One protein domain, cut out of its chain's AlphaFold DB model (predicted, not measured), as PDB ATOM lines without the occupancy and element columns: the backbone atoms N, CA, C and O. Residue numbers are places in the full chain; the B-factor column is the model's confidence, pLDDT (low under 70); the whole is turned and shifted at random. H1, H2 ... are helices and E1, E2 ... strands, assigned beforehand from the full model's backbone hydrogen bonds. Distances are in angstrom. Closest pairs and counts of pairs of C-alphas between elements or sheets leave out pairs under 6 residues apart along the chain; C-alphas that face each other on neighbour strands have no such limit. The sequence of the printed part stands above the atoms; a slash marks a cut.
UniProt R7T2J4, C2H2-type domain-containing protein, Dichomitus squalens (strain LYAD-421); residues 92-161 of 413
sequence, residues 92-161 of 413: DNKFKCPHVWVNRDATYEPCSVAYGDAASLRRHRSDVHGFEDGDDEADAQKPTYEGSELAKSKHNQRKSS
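Overview. This is residues 92 to 161 of the 413 residues of the protein "C2H2-type domain-containing protein" of Dichomitus squalens (strain LYAD-421) (UniProt R7T2J4). With little regular structure, a small two-strand hairpin, E1 and E2, stands at one end, H2 at the other and H1 between; a long loop, residues 130 to 153, joins H1 to H2, passing beside E1 with residues 144 to 145. The 70 printed residues run E1, E2, H1, H2, class mixed, with only 26 in named elements; the sheet E1 - E2 is antiparallel. The whole is compact, radius of gyration of the C-alphas 12.5 A, spanning 36 by 31 by 20 A.

Arrangement. E1, residues 100 to 102, and E2, residues 108 to 110, form an antiparallel hairpin; N 101 and O 109, 2.8 A apart, are within hydrogen-bond range. H1, residues 118 to 129, is apart from E1. With residues 126 to 127 alone, H1 only just touches H2, residues 154 to 161: 3 pairs of C-alphas within 8 A, closest Asp 127 and Asn 156, 7.2 A. Every O i to N i+4 pair is within hydrogen-bond range in H1, 3 of 4 in H2.

Along the chain. E1 begins at C-alpha 100 (130.684, 151.390, 122.007); H2 ends at C-alpha 161 (111.425, 127.266, 122.449). H1 is 15.4 A long, H2 11.0 A, E1 and E2 6.7 A each.

Size, cuts and confidence. The printed part has no cut. The link H1 to H2 is long. Residues 140 and 152 to 161 have pLDDT under 70.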
ATOM      1  N   ASP A  92     118.035 157.004 139.216       73.75
ATOM      2  CA  ASP A  92     118.798 155.885 139.766       73.75
ATOM      3  C   ASP A  92     119.372 154.942 138.700       73.75
ATOM      4  O   ASP A  92     119.732 153.810 139.023       73.75
ATOM      5  N   ASN A  93     119.477 155.375 137.441       75.12
ATOM      6  CA  ASN A  93     120.121 154.599 136.382       75.12
ATOM      7  C   ASN A  93     121.650 154.567 136.568       75.12
ATOM      8  O   ASN A  93     122.412 155.186 135.826       75.12
ATOM      9  N   LYS A  94     122.089 153.850 137.607       86.06
ATOM     10  CA  LYS A  94     123.486 153.729 138.045       86.06
ATOM     11  C   LYS A  94     124.331 152.910 137.071       86.06
ATOM     12  O   LYS A  94     125.541 153.094 137.008       86.06
ATOM     13  N   PHE A  95     123.705 152.013 136.311       89.44
ATOM     14  CA  PHE A  95     124.399 151.036 135.482       89.44
ATOM     15  C   PHE A  95     124.321 151.435 134.006       89.44
ATOM     16  O   PHE A  95     123.337 151.149 133.322       89.44
ATOM     17  N   LYS A  96     125.363 152.108 133.513       90.69
ATOM     18  CA  LYS A  96     125.514 152.453 132.091       90.69
ATOM     19  C   LYS A  96     126.151 151.299 131.316       90.69
ATOM     20  O   LYS A  96     126.959 150.545 131.863       90.69
ATOM     21  N   CYS A  97     125.780 151.145 130.047       92.75
ATOM     22  CA  CYS A  97     126.455 150.199 129.168       92.75
ATOM     23  C   CYS A  97     127.848 150.740 128.782       92.75
ATOM     24  O   CYS A  97     127.920 151.861 128.290       92.75
ATOM     25  N   PRO A  98     128.947 149.994 129.011       92.06
ATOM     26  CA  PRO A  98     130.299 150.431 128.663       92.06
ATOM     27  C   PRO A  98     130.618 150.223 127.176       92.06
ATOM     28  O   PRO A  98     131.649 150.694 126.712       92.06
ATOM     29  N   HIS A  99     129.764 149.510 126.437       88.69
ATOM     30  CA  HIS A  99     130.009 149.183 125.040       88.69
ATOM     31  C   HIS A  99     129.878 150.405 124.131       88.69
ATOM     32  O   HIS A  99     129.014 151.267 124.321       88.69
ATOM     33  N   VAL A 100     130.694 150.403 123.084       90.00
ATOM     34  CA  VAL A 100     130.684 151.390 122.007       90.00
ATOM     35  C   VAL A 100     130.226 150.699 120.724       90.00
ATOM     36  O   VAL A 100     130.661 149.586 120.420       90.00
ATOM     37  N   TRP A 101     129.314 151.341 120.004       84.00
ATOM     38  CA  TRP A 101     128.826 150.905 118.701       84.00
ATOM     39  C   TRP A 101     129.665 151.531 117.600       84.00
ATOM     40  O   TRP A 101     130.072 152.687 117.713       84.00
ATOM     41  N   VAL A 102     129.895 150.778 116.529       87.31
ATOM     42  CA  VAL A 102     130.417 151.328 115.276       87.31
ATOM     43  C   VAL A 102     129.246 151.472 114.328       87.31
ATOM     44  O   VAL A 102     128.706 150.462 113.874       87.31
ATOM     45  N   ASN A 103     128.848 152.711 114.056       86.56
ATOM     46  CA  ASN A 103     127.834 152.985 113.044       86.56
ATOM     47  C   ASN A 103     128.369 152.612 111.658       86.56
ATOM     48  O   ASN A 103     129.579 152.473 111.449       86.56
ATOM     49  N   ARG A 104     127.468 152.514 110.678       84.25
ATOM     50  CA  ARG A 104     127.834 152.256 109.274       84.25
ATOM     51  C   ARG A 104     128.891 153.221 108.715       84.25
ATOM     52  O   ARG A 104     129.678 152.826 107.860       84.25
ATOM     53  N   ASP A 105     128.939 154.443 109.238       90.62
ATOM     54  CA  ASP A 105     129.891 155.489 108.846       90.62
ATOM     55  C   ASP A 105     131.270 155.346 109.525       90.62
ATOM     56  O   ASP A 105     132.089 156.260 109.481       90.62
ATOM     57  N   ALA A 106     131.529 154.213 110.193       89.50
ATOM     58  CA  ALA A 106     132.716 153.950 111.011       89.50
ATOM     59  C   ALA A 106     132.900 154.906 112.210       89.50
ATOM     60  O   ALA A 106     133.959 154.923 112.840       89.50
ATOM     61  N   THR A 107     131.870 155.677 112.573       91.81
ATOM     62  CA  THR A 107     131.879 156.510 113.779       91.81
ATOM     63  C   THR A 107     131.590 155.666 115.016       91.81
ATOM     64  O   THR A 107     130.656 154.860 115.027       91.81
ATOM     65  N   TYR A 108     132.369 155.891 116.070       89.06
ATOM     66  CA  TYR A 108     132.217 155.218 117.355       89.06
ATOM     67  C   TYR A 108     131.268 156.005 118.258       89.06
ATOM     68  O   TYR A 108     131.613 157.095 118.715       89.06
ATOM     69  N   GLU A 109     130.095 155.448 118.550       83.00
ATOM     70  CA  GLU A 109     129.124 156.061 119.458       83.00
ATOM     71  C   GLU A 109     128.907 155.187 120.702       83.00
ATOM     72  O   GLU A 109     128.607 153.993 120.590       83.00
ATOM     73  N   PRO A 110     129.064 155.731 121.923       90.44
ATOM     74  CA  PRO A 110     128.840 154.962 123.138       90.44
ATOM     75  C   PRO A 110     127.366 154.566 123.260       90.44
ATOM     76  O   PRO A 110     126.465 155.357 122.971       90.44
ATOM     77  N   CYS A 111     127.099 153.351 123.745       89.81
ATOM     78  CA  CYS A 111     125.734 152.909 123.999       89.81
ATOM     79  C   CYS A 111     125.071 153.821 125.048       89.81
ATOM     80  O   CYS A 111     125.435 153.826 126.223       89.81
ATOM     81  N   SER A 112     124.066 154.593 124.627       85.56
ATOM     82  CA  SER A 112     123.407 155.608 125.463       85.56
ATOM     83  C   SER A 112     122.449 155.033 126.512       85.56
ATOM     84  O   SER A 112     121.866 155.776 127.306       85.56
ATOM     85  N   VAL A 113     122.265 153.710 126.538       86.19
ATOM     86  CA  VAL A 113     121.291 153.064 127.415       86.19
ATOM     87  C   VAL A 113     121.852 152.908 128.827       86.19
ATOM     88  O   VAL A 113     122.950 152.390 129.045       86.19
ATOM     89  N   ALA A 114     121.053 153.321 129.809       87.75
ATOM     90  CA  ALA A 114     121.351 153.173 131.224       87.75
ATOM     91  C   ALA A 114     120.206 152.449 131.940       87.75
ATOM     92  O   ALA A 114     119.036 152.610 131.587       87.75
ATOM     93  N   TYR A 115     120.556 151.657 132.950       87.50
ATOM     94  CA  TYR A 115     119.631 150.822 133.706       87.50
ATOM     95  C   TYR A 115     119.723 151.102 135.204       87.50
ATOM     96  O   TYR A 115     120.790 151.417 135.739       87.50
ATOM     97  N   GLY A 116     118.592 150.939 135.892       85.06
ATOM     98  CA  GLY A 116     118.514 151.029 137.351       85.06
ATOM     99  C   GLY A 116     119.113 149.826 138.083       85.06
ATOM    100  O   GLY A 116     119.446 149.926 139.261       85.06
ATOM    101  N   ASP A 117     119.279 148.690 137.400       88.25
ATOM    102  CA  ASP A 117     119.760 147.438 137.981       88.25
ATOM    103  C   ASP A 117     120.773 146.704 137.082       88.25
ATOM    104  O   ASP A 117     120.687 146.715 135.852       88.25
ATOM    105  N   ALA A 118     121.728 146.015 137.715       89.88
ATOM    106  CA  ALA A 118     122.787 145.278 137.024       89.88
ATOM    107  C   ALA A 118     122.270 144.062 136.228       89.88
ATOM    108  O   ALA A 118     122.906 143.636 135.266       89.88
ATOM    109  N   ALA A 119     121.129 143.476 136.610       90.00
ATOM    110  CA  ALA A 119     120.544 142.349 135.883       90.00
ATOM    111  C   ALA A 119     119.972 142.793 134.527       90.00
ATOM    112  O   ALA A 119     120.237 142.147 133.512       90.00
ATOM    113  N   SER A 120     119.261 143.923 134.483       87.69
ATOM    114  CA  SER A 120     118.808 144.526 133.226       87.69
ATOM    115  C   SER A 120     119.973 144.940 132.331       87.69
ATOM    116  O   SER A 120     119.914 144.691 131.127       87.69
ATOM    117  N   LEU A 121     121.052 145.493 132.903       91.12
ATOM    118  CA  LEU A 121     122.250 145.815 132.126       91.12
ATOM    119  C   LEU A 121     122.884 144.558 131.512       91.12
ATOM    120  O   LEU A 121     123.159 144.549 130.316       91.12
ATOM    121  N   ARG A 122     123.070 143.481 132.287       90.69
ATOM    122  CA  ARG A 122     123.585 142.201 131.761       90.69
ATOM    123  C   ARG A 122     122.720 141.655 130.634       90.69
ATOM    124  O   ARG A 122     123.230 141.285 129.582       90.69
ATOM    125  N   ARG A 123     121.397 141.690 130.808       90.00
ATOM    126  CA  ARG A 123     120.457 141.267 129.766       90.00
ATOM    127  C   ARG A 123     120.598 142.096 128.490       90.00
ATOM    128  O   ARG A 123     120.599 141.529 127.408       90.00
ATOM    129  N   HIS A 124     120.724 143.413 128.612       90.81
ATOM    130  CA  HIS A 124     120.956 144.295 127.471       90.81
ATOM    131  C   HIS A 124     122.275 143.991 126.764       90.81
ATOM    132  O   HIS A 124     122.290 143.869 125.543       90.81
ATOM    133  N   ARG A 125     123.363 143.812 127.521       91.06
ATOM    134  CA  ARG A 125     124.660 143.411 126.964       91.06
ATOM    135  C   ARG A 125     124.541 142.095 126.186       91.06
ATOM    136  O   ARG A 125     125.036 142.008 125.073       91.06
ATOM    137  N   SER A 126     123.800 141.121 126.702       89.62
ATOM    138  CA  SER A 126     123.602 139.849 125.999       89.62
ATOM    139  C   SER A 126     122.698 139.951 124.770       89.62
ATOM    140  O   SER A 126     123.018 139.414 123.713       89.62
ATOM    141  N   ASP A 127     121.569 140.653 124.882       88.12
ATOM    142  CA  ASP A 127     120.567 140.716 123.814       88.12
ATOM    143  C   ASP A 127     120.990 141.649 122.665       88.12
ATOM    144  O   ASP A 127     120.632 141.393 121.518       88.12
ATOM    145  N   VAL A 128     121.718 142.731 122.968       88.12
ATOM    146  CA  VAL A 128     122.042 143.802 122.008       88.12
ATOM    147  C   VAL A 128     123.520 143.809 121.611       88.12
ATOM    148  O   VAL A 128     123.836 144.295 120.535       88.12
ATOM    149  N   HIS A 129     124.416 143.253 122.434       87.06
ATOM    150  CA  HIS A 129     125.854 143.167 122.132       87.06
ATOM    151  C   HIS A 129     126.383 141.727 122.051       87.06
ATOM    152  O   HIS A 129     127.549 141.527 121.735       87.06
ATOM    153  N   GLY A 130     125.552 140.715 122.329       87.44
ATOM    154  CA  GLY A 130     125.945 139.303 122.247       87.44
ATOM    155  C   GLY A 130     126.845 138.811 123.380       87.44
ATOM    156  O   GLY A 130     127.367 137.709 123.277       87.44
ATOM    157  N   PHE A 131     127.009 139.589 124.449       87.19
ATOM    158  CA  PHE A 131     127.861 139.238 125.589       87.19
ATOM    159  C   PHE A 131     127.261 138.079 126.411       87.19
ATOM    160  O   PHE A 131     126.063 138.100 126.732       87.19
ATOM    161  N   GLU A 132     128.055 137.077 126.782       83.19
ATOM    162  CA  GLU A 132     127.640 136.008 127.699       83.19
ATOM    163  C   GLU A 132     128.139 136.276 129.133       83.19
ATOM    164  O   GLU A 132     129.123 136.974 129.372       83.19
ATOM    165  N   ASP A 133     127.419 135.753 130.135       78.56
ATOM    166  CA  ASP A 133     127.858 135.839 131.532       78.56
ATOM    167  C   ASP A 133     129.151 135.016 131.701       78.56
ATOM    168  O   ASP A 133     129.094 133.785 131.749       78.56
ATOM    169  N   GLY A 134     130.299 135.691 131.794       81.56
ATOM    170  CA  GLY A 134     131.620 135.065 131.925       81.56
ATOM    171  C   GLY A 134     132.669 135.595 130.949       81.56
ATOM    172  O   GLY A 134     133.845 135.313 131.154       81.56
ATOM    173  N   ASP A 135     132.262 136.372 129.944       79.75
ATOM    174  CA  ASP A 135     133.208 137.123 129.122       79.75
ATOM    175  C   ASP A 135     133.890 138.187 130.004       79.75
ATOM    176  O   ASP A 135     133.240 138.854 130.822       79.75
ATOM    177  N   ASP A 136     135.209 138.319 129.887       75.31
ATOM    178  CA  ASP A 136     135.969 139.273 130.689       75.31
ATOM    179  C   ASP A 136     135.580 140.712 130.309       75.31
ATOM    180  O   ASP A 136     135.350 141.032 129.142       75.31
ATOM    181  N   GLU A 137     135.552 141.634 131.281       73.94
ATOM    182  CA  GLU A 137     135.254 143.055 131.008       73.94
ATOM    183  C   GLU A 137     136.237 143.690 130.007       73.94
ATOM    184  O   GLU A 137     135.922 144.710 129.392       73.94
ATOM    185  N   ALA A 138     137.403 143.073 129.800       75.06
ATOM    186  CA  ALA A 138     138.360 143.460 128.771       75.06
ATOM    187  C   ALA A 138     137.805 143.277 127.343       75.06
ATOM    188  O   ALA A 138     138.064 144.108 126.473       75.06
ATOM    189  N   ASP A 139     136.993 142.245 127.099       71.00
ATOM    190  CA  ASP A 139     136.381 142.007 125.788       71.00
ATOM    191  C   ASP A 139     135.211 142.958 125.501       71.00
ATOM    192  O   ASP A 139     134.890 143.205 124.337       71.00
ATOM    193  N   ALA A 140     134.647 143.594 126.534       67.81
ATOM    194  CA  ALA A 140     133.613 144.621 126.389       67.81
ATOM    195  C   ALA A 140     134.113 145.913 125.703       67.81
ATOM    196  O   ALA A 140     133.320 146.805 125.409       67.81
ATOM    197  N   GLN A 141     135.415 146.050 125.440       70.31
ATOM    198  CA  GLN A 141     135.956 147.179 124.674       70.31
ATOM    199  C   GLN A 141     135.991 146.926 123.163       70.31
ATOM    200  O   GLN A 141     136.216 147.868 122.402       70.31
ATOM    201  N   LYS A 142     135.758 145.689 122.700       77.56
ATOM    202  CA  LYS A 142     135.719 145.391 121.265       77.56
ATOM    203  C   LYS A 142     134.460 146.020 120.652       77.56
ATOM    204  O   LYS A 142     133.351 145.646 121.037       77.56
ATOM    205  N   PRO A 143     134.604 146.976 119.716       74.75
ATOM    206  CA  PRO A 143     133.461 147.671 119.143       74.75
ATOM    207  C   PRO A 143     132.550 146.687 118.406       74.75
ATOM    208  O   PRO A 143     133.012 145.930 117.550       74.75
ATOM    209  N   THR A 144     131.256 146.690 118.723       77.75
ATOM    210  CA  THR A 144     130.277 145.900 117.967       77.75
ATOM    211  C   THR A 144     129.890 146.678 116.712       77.75
ATOM    212  O   THR A 144     129.489 147.840 116.805       77.75
ATOM    213  N   TYR A 145     130.012 146.060 115.537       74.06
ATOM    214  CA  TYR A 145     129.628 146.695 114.276       74.06
ATOM    215  C   TYR A 145     128.106 146.673 114.093       74.06
ATOM    216  O   TYR A 145     127.466 145.630 114.286       74.06
ATOM    217  N   GLU A 146     127.523 147.811 113.715       72.81
ATOM    218  CA  GLU A 146     126.094 147.936 113.445       72.81
ATOM    219  C   GLU A 146     125.675 146.991 112.306       72.81
ATOM    220  O   GLU A 146     126.245 146.985 111.217       72.81
ATOM    221  N   GLY A 147     124.672 146.150 112.568       71.44
ATOM    222  CA  GLY A 147     124.190 145.162 111.599       71.44
ATOM    223  C   GLY A 147     124.930 143.824 111.613       71.44
ATOM    224  O   GLY A 147     124.593 142.954 110.812       71.44
ATOM    225  N   SER A 148     125.883 143.606 112.528       73.88
ATOM    226  CA  SER A 148     126.362 142.245 112.785       73.88
ATOM    227  C   SER A 148     125.213 141.391 113.340       73.88
ATOM    228  O   SER A 148     124.601 141.718 114.360       73.88
ATOM    229  N   GLU A 149     124.872 140.306 112.637       74.00
ATOM    230  CA  GLU A 149     123.915 139.323 113.143       74.00
ATOM    231  C   GLU A 149     124.542 138.633 114.355       74.00
ATOM    232  O   GLU A 149     125.339 137.702 114.230       74.00
ATOM    233  N   LEU A 150     124.208 139.117 115.550       71.62
ATOM    234  CA  LEU A 150     124.632 138.480 116.786       71.62
ATOM    235  C   LEU A 150     124.103 137.048 116.804       71.62
ATOM    236  O   LEU A 150     122.898 136.810 116.639       71.62
ATOM    237  N   ALA A 151     125.001 136.088 117.032       70.56
ATOM    238  CA  ALA A 151     124.610 134.712 117.284       70.56
ATOM    239  C   ALA A 151     123.542 134.723 118.385       70.56
ATOM    240  O   ALA A 151     123.765 135.274 119.462       70.56
ATOM    241  N   LYS A 152     122.346 134.191 118.084       67.25
ATOM    242  CA  LYS A 152     121.173 134.254 118.971       67.25
ATOM    243  C   LYS A 152     121.589 133.840 120.381       67.25
ATOM    244  O   LYS A 152     121.810 132.648 120.605       67.25
ATOM    245  N   SER A 153     121.663 134.811 121.297       64.38
ATOM    246  CA  SER A 153     122.103 134.571 122.672       64.38
ATOM    247  C   SER A 153     121.328 133.388 123.258       64.38
ATOM    248  O   SER A 153     120.121 133.226 123.010       64.38
ATOM    249  N   LYS A 154     121.989 132.534 124.053       66.56
ATOM    250  CA  LYS A 154     121.330 131.389 124.720       66.56
ATOM    251  C   LYS A 154     120.085 131.828 125.502       66.56
ATOM    252  O   LYS A 154     119.113 131.078 125.632       66.56
ATOM    253  N   HIS A 155     120.087 133.070 125.989       62.69
ATOM    254  CA  HIS A 155     118.967 133.669 126.700       62.69
ATOM    255  C   HIS A 155     117.742 133.911 125.798       62.69
ATOM    256  O   HIS A 155     116.605 133.677 126.223       62.69
ATOM    257  N   ASN A 156     117.948 134.310 124.540       59.62
ATOM    258  CA  ASN A 156     116.864 134.523 123.584       59.62
ATOM    259  C   ASN A 156     116.304 133.194 123.037       59.62
ATOM    260  O   ASN A 156     115.089 133.041 122.878       59.62
ATOM    261  N   GLN A 157     117.154 132.170 122.871       61.69
ATOM    262  CA  GLN A 157     116.706 130.837 122.441       61.69
ATOM    263  C   GLN A 157     115.673 130.224 123.403       61.69
ATOM    264  O   GLN A 157     114.642 129.718 122.947       61.69
ATOM    265  N   ARG A 158     115.866 130.360 124.727       60.09
ATOM    266  CA  ARG A 158     114.917 129.858 125.745       60.09
ATOM    267  C   ARG A 158     113.528 130.502 125.676       60.09
ATOM    268  O   ARG A 158     112.543 129.849 126.007       60.09
ATOM    269  N   LYS A 159     113.416 131.763 125.240       60.44
ATOM    270  CA  LYS A 159     112.107 132.424 125.077       60.44
ATOM    271  C   LYS A 159     111.328 131.890 123.877       60.44
ATOM    272  O   LYS A 159     110.102 131.831 123.933       60.44
ATOM    273  N   SER A 160     112.026 131.513 122.807       57.09
ATOM    274  CA  SER A 160     111.392 131.029 121.577       57.09
ATOM    275  C   SER A 160     110.948 129.564 121.663       57.09
ATOM    276  O   SER A 160     109.874 129.226 121.172       57.09
ATOM    277  N   SER A 161     111.704 128.709 122.361       58.50
ATOM    278  CA  SER A 161     111.425 127.266 122.449       58.50
ATOM    279  C   SER A 161     110.324 126.889 123.451       58.50
ATOM    280  O   SER A 161     109.830 125.764 123.440       58.50
TER     281      SER A 161